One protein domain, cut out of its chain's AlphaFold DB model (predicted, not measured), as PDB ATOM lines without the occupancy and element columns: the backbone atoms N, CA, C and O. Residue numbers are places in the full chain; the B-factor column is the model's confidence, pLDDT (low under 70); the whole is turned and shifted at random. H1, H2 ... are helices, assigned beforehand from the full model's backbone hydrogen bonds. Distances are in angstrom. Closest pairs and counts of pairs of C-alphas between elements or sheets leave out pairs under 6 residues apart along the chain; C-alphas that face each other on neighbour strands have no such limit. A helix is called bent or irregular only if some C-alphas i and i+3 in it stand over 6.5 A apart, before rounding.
ATOM      1  N   GLY A   7      44.490 -23.343  35.810       33.06
ATOM      2  CA  GLY A   7      43.476 -23.564  36.853       33.06
ATOM      3  C   GLY A   7      42.193 -22.743  36.665       33.06
ATOM      4  O   GLY A   7      41.100 -23.287  36.790       33.06
ATOM      5  N   GLU A   8      42.314 -21.467  36.283       43.56
ATOM      6  CA  GLU A   8      41.164 -20.565  36.072       43.56
ATOM      7  C   GLU A   8      40.321 -20.911  34.839       43.56
ATOM      8  O   GLU A   8      39.109 -20.730  34.846       43.56
ATOM      9  N   ARG A   9      40.915 -21.459  33.770       47.25
ATOM     10  CA  ARG A   9      40.126 -21.864  32.590       47.25
ATOM     11  C   ARG A   9      39.140 -22.983  32.919       47.25
ATOM     12  O   ARG A   9      38.009 -22.956  32.448       47.25
ATOM     13  N   ILE A  10      39.551 -23.926  33.768       50.75
ATOM     14  CA  ILE A  10      38.738 -25.090  34.144       50.75
ATOM     15  C   ILE A  10      37.569 -24.676  35.048       50.75
ATOM     16  O   ILE A  10      36.499 -25.281  34.980       50.75
ATOM     17  N   THR A  11      37.736 -23.653  35.893       57.69
ATOM     18  CA  THR A  11      36.640 -23.132  36.725       57.69
ATOM     19  C   THR A  11      35.651 -22.320  35.894       57.69
ATOM     20  O   THR A  11      34.449 -22.518  36.041       57.69
ATOM     21  N   ILE A  12      36.135 -21.499  34.956       62.19
ATOM     22  CA  ILE A  12      35.287 -20.696  34.065       62.19
ATOM     23  C   ILE A  12      34.433 -21.592  33.157       62.19
ATOM     24  O   ILE A  12      33.224 -21.403  33.082       62.19
ATOM     25  N   GLU A  13      35.011 -22.615  32.520       64.31
ATOM     26  CA  GLU A  13      34.255 -23.530  31.647       64.31
ATOM     27  C   GLU A  13      33.163 -24.305  32.400       64.31
ATOM     28  O   GLU A  13      32.059 -24.494  31.885       64.31
ATOM     29  N   LYS A  14      33.432 -24.704  33.650       69.62
ATOM     30  CA  LYS A  14      32.439 -25.365  34.510       69.62
ATOM     31  C   LYS A  14      31.306 -24.424  34.920       69.62
ATOM     32  O   LYS A  14      30.155 -24.855  34.942       69.62
ATOM     33  N   VAL A  15      31.612 -23.160  35.213       76.12
ATOM     34  CA  VAL A  15      30.599 -22.141  35.534       76.12
ATOM     35  C   VAL A  15      29.698 -21.886  34.326       76.12
ATOM     36  O   VAL A  15      28.481 -21.924  34.471       76.12
ATOM     37  N   ILE A  16      30.278 -21.751  33.129       75.31
ATOM     38  CA  ILE A  16      29.526 -21.558  31.877       75.31
ATOM     39  C   ILE A  16      28.547 -22.714  31.638       75.31
ATOM     40  O   ILE A  16      27.388 -22.489  31.291       75.31
ATOM     41  N   PHE A  17      28.987 -23.958  31.849       76.94
ATOM     42  CA  PHE A  17      28.128 -25.128  31.664       76.94
ATOM     43  C   PHE A  17      26.942 -25.140  32.637       76.94
ATOM     44  O   PHE A  17      25.807 -25.378  32.223       76.94
ATOM     45  N   VAL A  18      27.193 -24.863  33.922       81.88
ATOM     46  CA  VAL A  18      26.151 -24.824  34.962       81.88
ATOM     47  C   VAL A  18      25.164 -23.688  34.705       81.88
ATOM     48  O   VAL A  18      23.958 -23.888  34.818       81.88
ATOM     49  N   GLU A  19      25.656 -22.515  34.322       82.69
ATOM     50  CA  GLU A  19      24.829 -21.336  34.082       82.69
ATOM     51  C   GLU A  19      23.933 -21.504  32.848       82.69
ATOM     52  O   GLU A  19      22.724 -21.289  32.930       82.69
ATOM     53  N   ILE A  20      24.479 -22.000  31.730       83.25
ATOM     54  CA  ILE A  20      23.691 -22.299  30.524       83.25
ATOM     55  C   ILE A  20      22.669 -23.404  30.799       83.25
ATOM     56  O   ILE A  20      21.524 -23.302  30.352       83.25
ATOM     57  N   PHE A  21      23.042 -24.443  31.552       82.12
ATOM     58  CA  PHE A  21      22.116 -25.505  31.940       82.12
ATOM     59  C   PHE A  21      20.959 -24.974  32.795       82.12
ATOM     60  O   PHE A  21      19.799 -25.275  32.506       82.12
ATOM     61  N   LEU A  22      21.252 -24.152  33.808       84.56
ATOM     62  CA  LEU A  22      20.239 -23.541  34.670       84.56
ATOM     63  C   LEU A  22      19.309 -22.622  33.878       84.56
ATOM     64  O   LEU A  22      18.094 -22.748  34.004       84.56
ATOM     65  N   LEU A  23      19.855 -21.752  33.027       82.06
ATOM     66  CA  LEU A  23      19.069 -20.824  32.209       82.06
ATOM     67  C   LEU A  23      18.188 -21.558  31.192       82.06
ATOM     68  O   LEU A  23      17.010 -21.231  31.050       82.06
ATOM     69  N   THR A  24      18.720 -22.588  30.530       80.56
ATOM     70  CA  THR A  24      17.954 -23.387  29.559       80.56
ATOM     71  C   THR A  24      16.855 -24.195  30.254       80.56
ATOM     72  O   THR A  24      15.722 -24.236  29.778       80.56
ATOM     73  N   THR A  25      17.151 -24.790  31.414       81.19
ATOM     74  CA  THR A  25      16.170 -25.549  32.208       81.19
ATOM     75  C   THR A  25      15.080 -24.641  32.771       81.19
ATOM     76  O   THR A  25      13.904 -24.993  32.725       81.19
ATOM     77  N   LEU A  26      15.447 -23.452  33.259       83.88
ATOM     78  CA  LEU A  26      14.503 -22.446  33.737       83.88
ATOM     79  C   LEU A  26      13.552 -22.010  32.618       83.88
ATOM     80  O   LEU A  26      12.347 -21.919  32.836       83.88
ATOM     81  N   LEU A  27      14.079 -21.789  31.413       77.81
ATOM     82  CA  LEU A  27      13.276 -21.395  30.260       77.81
ATOM     83  C   LEU A  27      12.307 -22.500  29.827       77.81
ATOM     84  O   LEU A  27      11.140 -22.221  29.567       77.81
ATOM     85  N   LEU A  28      12.761 -23.755  29.827       76.75
ATOM     86  CA  LEU A  28      11.908 -24.921  29.589       76.75
ATOM     87  C   LEU A  28      10.815 -25.067  30.658       76.75
ATOM     88  O   LEU A  28       9.667 -25.350  30.325       76.75
ATOM     89  N   ALA A  29      11.147 -24.848  31.933       79.94
ATOM     90  CA  ALA A  29      10.192 -24.922  33.037       79.94
ATOM     91  C   ALA A  29       9.128 -23.816  32.952       79.94
ATOM     92  O   ALA A  29       7.939 -24.088  33.123       79.94
ATOM     93  N   LEU A  30       9.542 -22.583  32.635       80.25
ATOM     94  CA  LEU A  30       8.636 -21.463  32.382       80.25
ATOM     95  C   LEU A  30       7.748 -21.745  31.170       80.25
ATOM     96  O   LEU A  30       6.531 -21.592  31.244       80.25
ATOM     97  N   GLY A  31       8.336 -22.225  30.079       75.56
ATOM     98  CA  GLY A  31       7.608 -22.610  28.881       75.56
ATOM     99  C   GLY A  31       6.548 -23.674  29.143       75.56
ATOM    100  O   GLY A  31       5.395 -23.503  28.760       75.56
ATOM    101  N   TRP A  32       6.899 -24.726  29.885       75.94
ATOM    102  CA  TRP A  32       5.960 -25.780  30.268       75.94
ATOM    103  C   TRP A  32       4.830 -25.281  31.184       75.94
ATOM    104  O   TRP A  32       3.695 -25.751  31.074       75.94
ATOM    105  N   TYR A  33       5.119 -24.323  32.072       82.12
ATOM    106  CA  TYR A  33       4.124 -23.721  32.963       82.12
ATOM    107  C   TYR A  33       3.109 -22.851  32.206       82.12
ATOM    108  O   TYR A  33       1.911 -22.935  32.476       82.12
ATOM    109  N   PHE A  34       3.570 -22.039  31.251       77.75
ATOM    110  CA  PHE A  34       2.712 -21.121  30.494       77.75
ATOM    111  C   PHE A  34       2.002 -21.784  29.306       77.75
ATOM    112  O   PHE A  34       0.854 -21.443  29.024       77.75
ATOM    113  N   ASN A  35       2.650 -22.719  28.605       73.12
ATOM    114  CA  ASN A  35       2.065 -23.411  27.460       73.12
ATOM    115  C   ASN A  35       2.578 -24.857  27.336       73.12
ATOM    116  O   ASN A  35       3.657 -25.116  26.805       73.12
ATOM    117  N   ARG A  36       1.761 -25.824  27.773       70.50
ATOM    118  CA  ARG A  36       2.113 -27.256  27.732       70.50
ATOM    119  C   ARG A  36       2.265 -27.823  26.320       70.50
ATOM    120  O   ARG A  36       2.966 -28.816  26.159       70.50
ATOM    121  N   GLU A  37       1.617 -27.227  25.320       67.12
ATOM    122  CA  GLU A  37       1.670 -27.699  23.928       67.12
ATOM    123  C   GLU A  37       2.814 -27.069  23.119       67.12
ATOM    124  O   GLU A  37       3.131 -27.543  22.024       67.12
ATOM    125  N   ASP A  38       3.427 -26.000  23.636       72.44
ATOM    126  CA  ASP A  38       4.554 -25.316  23.000       72.44
ATOM    127  C   ASP A  38       5.546 -24.758  24.046       72.44
ATOM    128  O   ASP A  38       5.667 -23.538  24.185       72.44
ATOM    129  N   PRO A  39       6.278 -25.621  24.786       71.94
ATOM    130  CA  PRO A  39       7.195 -25.191  25.852       71.94
ATOM    131  C   PRO A  39       8.357 -24.318  25.360       71.94
ATOM    132  O   PRO A  39       8.984 -23.599  26.127       71.94
ATOM    133  N   LEU A  40       8.675 -24.395  24.073       70.38
ATOM    134  CA  LEU A  40       9.729 -23.626  23.424       70.38
ATOM    135  C   LEU A  40       9.165 -22.415  22.643       70.38
ATOM    136  O   LEU A  40       9.911 -21.726  21.958       70.38
ATOM    137  N   PHE A  41       7.863 -22.118  22.749       75.44
ATOM    138  CA  PHE A  41       7.201 -20.984  22.079       75.44
ATOM    139  C   PHE A  41       7.453 -20.892  20.559       75.44
ATOM    140  O   PHE A  41       7.409 -19.805  19.978       75.44
ATOM    141  N   ILE A  42       7.685 -22.031  19.898       71.94
ATOM    142  CA  ILE A  42       8.045 -22.131  18.477       71.94
ATOM    143  C   ILE A  42       6.877 -21.706  17.576       71.94
ATOM    144  O   ILE A  42       7.081 -21.144  16.503       71.94
ATOM    145  N   LYS A  43       5.640 -21.995  17.995       69.31
ATOM    146  CA  LYS A  43       4.409 -21.682  17.251       69.31
ATOM    147  C   LYS A  43       3.892 -20.275  17.547       69.31
ATOM    148  O   LYS A  43       2.925 -19.832  16.924       69.31
ATOM    149  N   SER A  44       4.485 -19.587  18.520       69.50
ATOM    150  CA  SER A  44       4.095 -18.229  18.879       69.50
ATOM    151  C   SER A  44       4.571 -17.219  17.824       69.50
ATOM    152  O   SER A  44       5.504 -17.469  17.066       69.50
ATOM    153  N   ARG A  45       3.929 -16.044  17.756       64.94
ATOM    154  CA  ARG A  45       4.273 -14.984  16.784       64.94
ATOM    155  C   ARG A  45       5.720 -14.472  16.937       64.94
ATOM    156  O   ARG A  45       6.244 -13.874  16.000       64.94
ATOM    157  N   HIS A  46       6.349 -14.683  18.095       68.81
ATOM    158  CA  HIS A  46       7.690 -14.199  18.408       68.81
ATOM    159  C   HIS A  46       8.579 -15.353  18.881       68.81
ATOM    160  O   HIS A  46       8.333 -15.938  19.929       68.81
ATOM    161  N   ASP A  47       9.642 -15.646  18.132       74.50
ATOM    162  CA  ASP A  47      10.594 -16.709  18.467       74.50
ATOM    163  C   ASP A  47      11.543 -16.252  19.592       74.50
ATOM    164  O   ASP A  47      12.641 -15.742  19.359       74.50
ATOM    165  N   LEU A  48      11.083 -16.387  20.839       79.38
ATOM    166  CA  LEU A  48      11.844 -16.021  22.038       79.38
ATOM    167  C   LEU A  48      13.137 -16.838  22.184       79.38
ATOM    168  O   LEU A  48      14.105 -16.358  22.777       79.38
ATOM    169  N   ILE A  49      13.183 -18.048  21.619       82.56
ATOM    170  CA  ILE A  49      14.378 -18.896  21.657       82.56
ATOM    171  C   ILE A  49      15.467 -18.324  20.789       82.56
ATOM    172  O   ILE A  49      16.623 -18.336  21.196       82.56
ATOM    173  N   ASN A  50      15.115 -17.799  19.623       85.31
ATOM    174  CA  ASN A  50      16.089 -17.160  18.758       85.31
ATOM    175  C   ASN A  50      16.855 -16.053  19.498       85.31
ATOM    176  O   ASN A  50      18.086 -16.019  19.484       85.31
ATOM    177  N   LEU A  51      16.125 -15.206  20.230       85.81
ATOM    178  CA  LEU A  51      16.711 -14.128  21.024       85.81
ATOM    179  C   LEU A  51      17.613 -14.670  22.138       85.81
ATOM    180  O   LEU A  51      18.716 -14.158  22.329       85.81
ATOM    181  N   LEU A  52      17.184 -15.728  22.831       84.56
ATOM    182  CA  LEU A  52      17.999 -16.407  23.839       84.56
ATOM    183  C   LEU A  52      19.295 -16.959  23.234       84.56
ATOM    184  O   LEU A  52      20.378 -16.763  23.786       84.56
ATOM    185  N   VAL A  53      19.185 -17.635  22.092       89.06
ATOM    186  CA  VAL A  53      20.309 -18.246  21.389       89.06
ATOM    187  C   VAL A  53      21.320 -17.191  20.983       89.06
ATOM    188  O   VAL A  53      22.506 -17.373  21.253       89.06
ATOM    189  N   VAL A  54      20.868 -16.076  20.413       90.25
ATOM    190  CA  VAL A  54      21.742 -14.952  20.066       90.25
ATOM    191  C   VAL A  54      22.385 -14.353  21.318       90.25
ATOM    192  O   VAL A  54      23.599 -14.165  21.334       90.25
ATOM    193  N   ALA A  55      21.613 -14.084  22.373       88.94
ATOM    194  CA  ALA A  55      22.118 -13.446  23.588       88.94
ATOM    195  C   ALA A  55      23.198 -14.291  24.286       88.94
ATOM    196  O   ALA A  55      24.293 -13.800  24.567       88.94
ATOM    197  N   LEU A  56      22.920 -15.577  24.518       87.69
ATOM    198  CA  LEU A  56      23.844 -16.478  25.209       87.69
ATOM    199  C   LEU A  56      25.064 -16.819  24.347       87.69
ATOM    200  O   LEU A  56      26.189 -16.824  24.848       87.69
ATOM    201  N   SER A  57      24.876 -17.045  23.046       90.38
ATOM    202  CA  SER A  57      25.991 -17.348  22.138       90.38
ATOM    203  C   SER A  57      26.907 -16.136  21.928       90.38
ATOM    204  O   SER A  57      28.121 -16.300  21.807       90.38
ATOM    205  N   LEU A  58      26.369 -14.910  21.960       89.81
ATOM    206  CA  LEU A  58      27.174 -13.687  21.911       89.81
ATOM    207  C   LEU A  58      27.962 -13.457  23.210       89.81
ATOM    208  O   LEU A  58      29.088 -12.967  23.163       89.81
ATOM    209  N   TYR A  59      27.396 -13.807  24.367       87.62
ATOM    210  CA  TYR A  59      28.059 -13.620  25.659       87.62
ATOM    211  C   TYR A  59      29.175 -14.652  25.893       87.62
ATOM    212  O   TYR A  59      30.321 -14.287  26.184       87.62
ATOM    213  N   TYR A  60      28.864 -15.937  25.701       84.81
ATOM    214  CA  TYR A  60      29.775 -17.050  25.989       84.81
ATOM    215  C   TYR A  60      30.635 -17.489  24.792       84.81
ATOM    216  O   TYR A  60      31.605 -18.223  24.973       84.81
ATOM    217  N   GLY A  61      30.328 -17.037  23.572       88.50
ATOM    218  CA  GLY A  61      31.061 -17.416  22.363       88.50
ATOM    219  C   GLY A  61      30.833 -18.875  21.955       88.50
ATOM    220  O   GLY A  61      29.795 -19.468  22.242       88.50
ATOM    221  N   TYR A  62      31.818 -19.464  21.271       88.56
ATOM    222  CA  TYR A  62      31.712 -20.805  20.680       88.56
ATOM    223  C   TYR A  62      31.423 -21.921  21.691       88.56
ATOM    224  O   TYR A  62      30.605 -22.799  21.419       88.56
ATOM    225  N   SER A  63      32.070 -21.891  22.859       85.94
ATOM    226  CA  SER A  63      31.869 -22.910  23.896       85.94
ATOM    227  C   SER A  63      30.431 -22.896  24.413       85.94
ATOM    228  O   SER A  63      29.801 -23.947  24.503       85.94
ATOM    229  N   GLY A  64      29.877 -21.710  24.679       85.69
ATOM    230  CA  GLY A  64      28.492 -21.580  25.120       85.69
ATOM    231  C   GLY A  64      27.471 -21.925  24.037       85.69
ATOM    232  O   GLY A  64      26.484 -22.594  24.331       85.69
ATOM    233  N   ALA A  65      27.733 -21.555  22.781       89.56
ATOM    234  CA  ALA A  65      26.868 -21.894  21.651       89.56
ATOM    235  C   ALA A  65      26.717 -23.416  21.469       89.56
ATOM    236  O   ALA A  65      25.600 -23.911  21.309       89.56
ATOM    237  N   ILE A  66      27.819 -24.176  21.554       90.00
ATOM    238  CA  ILE A  66      27.800 -25.646  21.434       90.00
ATOM    239  C   ILE A  66      26.983 -26.279  22.565       90.00
ATOM    240  O   ILE A  66      26.155 -27.160  22.318       90.00
ATOM    241  N   VAL A  67      27.194 -25.824  23.803       89.06
ATOM    242  CA  VAL A  67      26.477 -26.337  24.979       89.06
ATOM    243  C   VAL A  67      24.981 -26.030  24.873       89.06
ATOM    244  O   VAL A  67      24.156 -26.929  25.038       89.06
ATOM    245  N   LEU A  68      24.624 -24.794  24.520       88.81
ATOM    246  CA  LEU A  68      23.236 -24.360  24.375       88.81
ATOM    247  C   LEU A  68      22.498 -25.134  23.278       88.81
ATOM    248  O   LEU A  68      21.400 -25.635  23.512       88.81
ATOM    249  N   ILE A  69      23.103 -25.275  22.095       90.75
ATOM    250  CA  ILE A  69      22.514 -26.035  20.985       90.75
ATOM    251  C   ILE A  69      22.344 -27.511  21.350       90.75
ATOM    252  O   ILE A  69      21.331 -28.111  20.991       90.75
ATOM    253  N   SER A  70      23.285 -28.090  22.099       89.75
ATOM    254  CA  SER A  70      23.176 -29.475  22.567       89.75
ATOM    255  C   SER A  70      21.967 -29.656  23.491       89.75
ATOM    256  O   SER A  70      21.171 -30.574  23.290       89.75
ATOM    257  N   PHE A  71      21.767 -28.750  24.454       87.19
ATOM    258  CA  PHE A  71      20.601 -28.794  25.342       87.19
ATOM    259  C   PHE A  71      19.284 -28.509  24.616       87.19
ATOM    260  O   PHE A  71      18.293 -29.201  24.854       87.19
ATOM    261  N   LEU A  72      19.268 -27.551  23.686       86.56
ATOM    262  CA  LEU A  72      18.092 -27.282  22.859       86.56
ATOM    263  C   LEU A  72      17.741 -28.474  21.970       86.56
ATOM    264  O   LEU A  72      16.565 -28.797  21.847       86.56
ATOM    265  N   SER A  73      18.728 -29.177  21.406       88.44
ATOM    266  CA  SER A  73      18.497 -30.398  20.625       88.44
ATOM    267  C   SER A  73      17.778 -31.468  21.449       88.44
ATOM    268  O   SER A  73      16.849 -32.105  20.952       88.44
ATOM    269  N   VAL A  74      18.180 -31.645  22.712       88.31
ATOM    270  CA  VAL A  74      17.507 -32.554  23.649       88.31
ATOM    271  C   VAL A  74      16.079 -32.069  23.919       88.31
ATOM    272  O   VAL A  74      15.138 -32.852  23.801       88.31
ATOM    273  N   GLY A  75      15.890 -30.775  24.190       84.50
ATOM    274  CA  GLY A  75      14.566 -30.176  24.388       84.50
ATOM    275  C   GLY A  75      13.622 -30.376  23.195       84.50
ATOM    276  O   GLY A  75      12.493 -30.833  23.371       84.50
ATOM    277  N   TYR A  76      14.084 -30.117  21.970       85.31
ATOM    278  CA  TYR A  76      13.285 -30.318  20.758       85.31
ATOM    279  C   TYR A  76      12.869 -31.779  20.567       85.31
ATOM    280  O   TYR A  76      11.729 -32.033  20.191       85.31
ATOM    281  N   PHE A  77      13.760 -32.735  20.855       86.19
ATOM    282  CA  PHE A  77      13.467 -34.164  20.722       86.19
ATOM    283  C   PHE A  77      12.383 -34.646  21.700       86.19
ATOM    284  O   PHE A  77      11.522 -35.440  21.320       86.19
ATOM    285  N   PHE A  78      12.411 -34.159  22.946       84.06
ATOM    286  CA  PHE A  78      11.459 -34.565  23.985       84.06
ATOM    287  C   PHE A  78      10.078 -33.915  23.838       84.06
ATOM    288  O   PHE A  78       9.073 -34.582  24.073       84.06
ATOM    289  N   PHE A  79      10.015 -32.632  23.470       81.00
ATOM    290  CA  PHE A  79       8.758 -31.873  23.477       81.00
ATOM    291  C   PHE A  79       8.040 -31.815  22.119       81.00
ATOM    292  O   PHE A  79       6.846 -31.518  22.094       81.00
ATOM    293  N   TYR A  80       8.713 -32.113  20.998       80.88
ATOM    294  CA  TYR A  80       8.130 -31.977  19.658       80.88
ATOM    295  C   TYR A  80       8.331 -33.230  18.802       80.88
ATOM    296  O   TYR A  80       9.451 -33.639  18.501       80.88
ATOM    297  N   GLN A  81       7.217 -33.813  18.355       82.38
ATOM    298  CA  GLN A  81       7.171 -34.917  17.397       82.38
ATOM    299  C   GLN A  81       6.116 -34.580  16.326       82.38
ATOM    300  O   GLN A  81       4.947 -34.416  16.685       82.38
ATOM    301  N   PRO A  82       6.472 -34.445  15.032       82.81
ATOM    302  CA  PRO A  82       7.802 -34.627  14.435       82.81
ATOM    303  C   PRO A  82       8.799 -33.511  14.800       82.81
ATOM    304  O   PRO A  82       8.406 -32.392  15.127       82.81
ATOM    305  N   PHE A  83      10.097 -33.820  14.716       85.56
ATOM    306  CA  PHE A  83      11.177 -32.888  15.058       85.56
ATOM    307  C   PHE A  83      11.151 -31.624  14.166       85.56
ATOM    308  O   PHE A  83      11.208 -31.748  12.937       85.56
ATOM    309  N   PRO A  84      11.112 -30.405  14.744       85.06
ATOM    310  CA  PRO A  84      11.024 -29.151  13.993       85.06
ATOM    311  C   PRO A  84      12.391 -28.750  13.412       85.06
ATOM    312  O   PRO A  84      13.088 -27.869  13.919       85.06
ATOM    313  N   LEU A  85      12.775 -29.402  12.312       86.81
ATOM    314  CA  LEU A  85      14.093 -29.258  11.684       86.81
ATOM    315  C   LEU A  85      14.403 -27.819  11.238       86.81
ATOM    316  O   LEU A  85      15.535 -27.364  11.381       86.81
ATOM    317  N   HIS A  86      13.405 -27.086  10.735       88.06
ATOM    318  CA  HIS A  86      13.595 -25.711  10.266       88.06
ATOM    319  C   HIS A  86      14.008 -24.761  11.401       88.06
ATOM    320  O   HIS A  86      15.013 -24.061  11.281       88.06
ATOM    321  N   ASN A  87      13.294 -24.791  12.529       84.94
ATOM    322  CA  ASN A  87      13.578 -23.939  13.686       84.94
ATOM    323  C   ASN A  87      14.909 -24.301  14.352       84.94
ATOM    324  O   ASN A  87      15.663 -23.415  14.750       84.94
ATOM    325  N   PHE A  88      15.237 -25.595  14.427       89.00
ATOM    326  CA  PHE A  88      16.537 -26.025  14.935       89.00
ATOM    327  C   PHE A  88      17.691 -25.500  14.068       89.00
ATOM    328  O   PHE A  88      18.644 -24.933  14.599       89.00
ATOM    329  N   LEU A  89      17.592 -25.629  12.739       90.94
ATOM    330  CA  LEU A  89      18.615 -25.120  11.818       90.94
ATOM    331  C   LEU A  89      18.744 -23.596  11.878       90.94
ATOM    332  O   LEU A  89      19.859 -23.080  11.836       90.94
ATOM    333  N   GLN A  90      17.626 -22.881  12.018       90.94
ATOM    334  CA  GLN A  90      17.634 -21.436  12.221       90.94
ATOM    335  C   GLN A  90      18.420 -21.078  13.488       90.94
ATOM    336  O   GLN A  90      19.363 -20.293  13.423       90.94
ATOM    337  N   ASN A  91      18.101 -21.696  14.625       90.94
ATOM    338  CA  ASN A  91      18.791 -21.428  15.887       90.94
ATOM    339  C   ASN A  91      20.272 -21.827  15.846       90.94
ATOM    340  O   ASN A  91      21.113 -21.082  16.343       90.94
ATOM    341  N   LEU A  92      20.625 -22.925  15.175       92.56
ATOM    342  CA  LEU A  92      22.021 -23.293  14.932       92.56
ATOM    343  C   LEU A  92      22.770 -22.208  14.142       92.56
ATOM    344  O   LEU A  92      23.884 -21.838  14.510       92.56
ATOM    345  N   LEU A  93      22.159 -21.670  13.082       93.88
ATOM    346  CA  LEU A  93      22.756 -20.598  12.285       93.88
ATOM    347  C   LEU A  93      22.976 -19.330  13.122       93.88
ATOM    348  O   LEU A  93      24.054 -18.737  13.065       93.88
ATOM    349  N   PHE A  94      21.987 -18.928  13.923       92.00
ATOM    350  CA  PHE A  94      22.108 -17.759  14.798       92.00
ATOM    351  C   PHE A  94      23.162 -17.951  15.889       92.00
ATOM    352  O   PHE A  94      23.923 -17.017  16.161       92.00
ATOM    353  N   ALA A  95      23.257 -19.150  16.468       92.81
ATOM    354  CA  ALA A  95      24.298 -19.493  17.431       92.81
ATOM    355  C   ALA A  95      25.696 -19.370  16.807       92.81
ATOM    356  O   ALA A  95      26.574 -18.723  17.376       92.81
ATOM    357  N   LEU A  96      25.887 -19.915  15.600       93.88
ATOM    358  CA  LEU A  96      27.159 -19.833  14.880       93.88
ATOM    359  C   LEU A  96      27.535 -18.385  14.554       93.88
ATOM    360  O   LEU A  96      28.629 -17.949  14.909       93.88
ATOM    361  N   LEU A  97      26.623 -17.617  13.951       94.81
ATOM    362  CA  LEU A  97      26.884 -16.223  13.582       94.81
ATOM    363  C   LEU A  97      27.263 -15.380  14.804       94.81
ATOM    364  O   LEU A  97      28.298 -14.718  14.802       94.81
ATOM    365  N   SER A  98      26.459 -15.428  15.865       93.50
ATOM    366  CA  SER A  98      26.725 -14.663  17.090       93.50
ATOM    367  C   SER A  98      28.026 -15.083  17.783       93.50
ATOM    368  O   SER A  98      28.771 -14.218  18.253       93.50
ATOM    369  N   SER A  99      28.361 -16.376  17.778       93.25
ATOM    370  CA  SER A  99      29.629 -16.859  18.331       93.25
ATOM    371  C   SER A  99      30.858 -16.391  17.534       93.25
ATOM    372  O   SER A  99      31.874 -16.040  18.137       93.25
ATOM    373  N   GLU A 100      30.751 -16.279  16.203       93.19
ATOM    374  CA  GLU A 100      31.819 -15.742  15.350       93.19
ATOM    375  C   GLU A 100      32.023 -14.240  15.587       93.19
ATOM    376  O   GLU A 100      33.154 -13.766  15.723       93.19
ATOM    377  N   PHE A 101      30.929 -13.484  15.740       93.56
ATOM    378  CA  PHE A 101      31.012 -12.078  16.140       93.56
ATOM    379  C   PHE A 101      31.743 -11.923  17.476       93.56
ATOM    380  O   PHE A 101      32.653 -11.096  17.585       93.56
ATOM    381  N   ARG A 102      31.395 -12.737  18.479       91.38
ATOM    382  CA  ARG A 102      32.077 -12.732  19.779       91.38
ATOM    383  C   ARG A 102      33.567 -13.037  19.637       91.38
ATOM    384  O   ARG A 102      34.375 -12.339  20.246       91.38
ATOM    385  N   TYR A 103      33.936 -14.018  18.816       90.75
ATOM    386  CA  TYR A 103      35.333 -14.378  18.572       90.75
ATOM    387  C   TYR A 103      36.146 -13.218  17.974       90.75
ATOM    388  O   TYR A 103      37.236 -12.901  18.460       90.75
ATOM    389  N   ILE A 104      35.603 -12.531  16.964       91.88
ATOM    390  CA  ILE A 104      36.265 -11.380  16.333       91.88
ATOM    391  C   ILE A 104      36.458 -10.239  17.339       91.88
ATOM    392  O   ILE A 104      37.540  -9.647  17.403       91.88
ATOM    393  N   TRP A 105      35.429  -9.923  18.127       90.19
ATOM    394  CA  TRP A 105      35.498  -8.851  19.122       90.19
ATOM    395  C   TRP A 105      36.462  -9.169  20.258       90.19
ATOM    396  O   TRP A 105      37.265  -8.314  20.615       90.19
ATOM    397  N   ASP A 106      36.455 -10.398  20.771       88.19
ATOM    398  CA  ASP A 106      37.402 -10.837  21.798       88.19
ATOM    399  C   ASP A 106      38.854 -10.727  21.302       88.19
ATOM    400  O   ASP A 106      39.721 -10.195  21.998       88.19
ATOM    401  N   LYS A 107      39.117 -11.121  20.047       90.12
ATOM    402  CA  LYS A 107      40.431 -10.930  19.420       90.12
ATOM    403  C   LYS A 107      40.811  -9.448  19.323       90.12
ATOM    404  O   LYS A 107      41.941  -9.098  19.657       90.12
ATOM    405  N   LYS A 108      39.892  -8.579  18.885       92.31
ATOM    406  CA  LYS A 108      40.132  -7.126  18.805       92.31
ATOM    407  C   LYS A 108      40.413  -6.513  20.177       92.31
ATOM    408  O   LYS A 108      41.351  -5.736  20.295       92.31
ATOM    409  N   ILE A 109      39.647  -6.888  21.200       88.88
ATOM    410  CA  ILE A 109      39.823  -6.403  22.576       88.88
ATOM    411  C   ILE A 109      41.190  -6.830  23.118       88.88
ATOM    412  O   ILE A 109      41.920  -6.003  23.656       88.88
ATOM    413  N   LYS A 110      41.577  -8.097  22.926       88.06
ATOM    414  CA  LYS A 110      42.889  -8.606  23.357       88.06
ATOM    415  C   LYS A 110      44.053  -7.881  22.686       88.06
ATOM    416  O   LYS A 110      45.030  -7.575  23.361       88.06
ATOM    417  N   LEU A 111      43.946  -7.607  21.385       92.50
ATOM    418  CA  LEU A 111      44.954  -6.840  20.652       92.50
ATOM    419  C   LEU A 111      45.032  -5.396  21.158       92.50
ATOM    420  O   LEU A 111      46.114  -4.946  21.506       92.50
ATOM    421  N   ALA A 112      43.893  -4.714  21.305       89.81
ATOM    422  CA  ALA A 112      43.856  -3.342  21.810       89.81
ATOM    423  C   ALA A 112      44.433  -3.216  23.232       89.81
ATOM    424  O   ALA A 112      45.135  -2.254  23.531       89.81
ATOM    425  N   LEU A 113      44.174  -4.197  24.105       87.94
ATOM    426  CA  LEU A 113      44.770  -4.254  25.442       87.94
ATOM    427  C   LEU A 113      46.290  -4.447  25.383       87.94
ATOM    428  O   LEU A 113      47.010  -3.766  26.105       87.94
TER     429      LEU A 113
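What this domain is: This is residues 7 to 113 of the 391 residues of an uncharacterized protein of Thermocrinis sp (UniProt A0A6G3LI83). The longest helix, H2, folds back on itself into two arms, H2a and H2b, and sits in the middle between two long rods, H1 along one side and H3 along the other, so that four helical pieces run mostly lengthwise. H1 and H3 stay clear of each other, and residues 7 to 12 of H1 and 107 to 113 of H3 stick out past the bend of H2. The printed part has 107 residues with three named helices, in the order H1, H2, H3, and no named strand; its class is all helix. The whole is compact, with a radius of gyration of the C-alphas of 15.0 A, yet elongated, spanning 49 by 26 by 20 A.

How they stand to each other: H2, residues 48 to 79, was assigned as one helix by its hydrogen bonds but is bent: C-alphas 59 and 62 are 9.5 A apart. Its arms, H2a with residues 48 to 59 and H2b with residues 62 to 79, touch and run opposite ways at a shallow tilt of 23 degrees; their closest C-alphas are those of Ser 57 and Ala 65, 4.7 A apart. H3, residues 85 to 113, touches H2a with its residues 90 to 102 alone, running the same way at a shallow tilt of 25 degrees; the closest C-alphas, of Leu 58 and Ser 98, are 4.9 A apart. H2b and H3 form a helical hairpin, opposite ways at a shallow tilt of 16 degrees, with the closest C-alphas, of Tyr 62 and Ser 99, 5.0 A apart. H1, residues 7 to 34, touches H2b with its residues 16 to 28 alone, the same way at a shallow tilt of 30 degrees; the closest C-alphas, of Ile 20 and Leu 68, are 6.5 A apart. H1 and H2a are close but not clearly touching, while H1 and H3 are apart. Every O i to N i+4 pair is within hydrogen-bond range in H2a, H2b and H3, and 23 of 24 are in H1.

Where its parts are: H2a measures 16.8 A from first to last C-alpha and H2b 25.6 A. H1 begins with C-alpha 7 at (43.476, -23.564, 36.853) and measures 41.3 A. H3 measures 41.9 A and ends with C-alpha 113 at (44.770, -4.254, 25.442).

The domain as a whole: The C-alphas of Gln 81 and Leu 113 are the two farthest apart, at 49.2 A. The printed part has no cut. The link from H1 to H2, residues 35 to 47, is long, and that from H2 to H3 is tight. The mean pLDDT of the printed part is 82.1; residues 7 to 14, 37 and 43 to 46 are under 70.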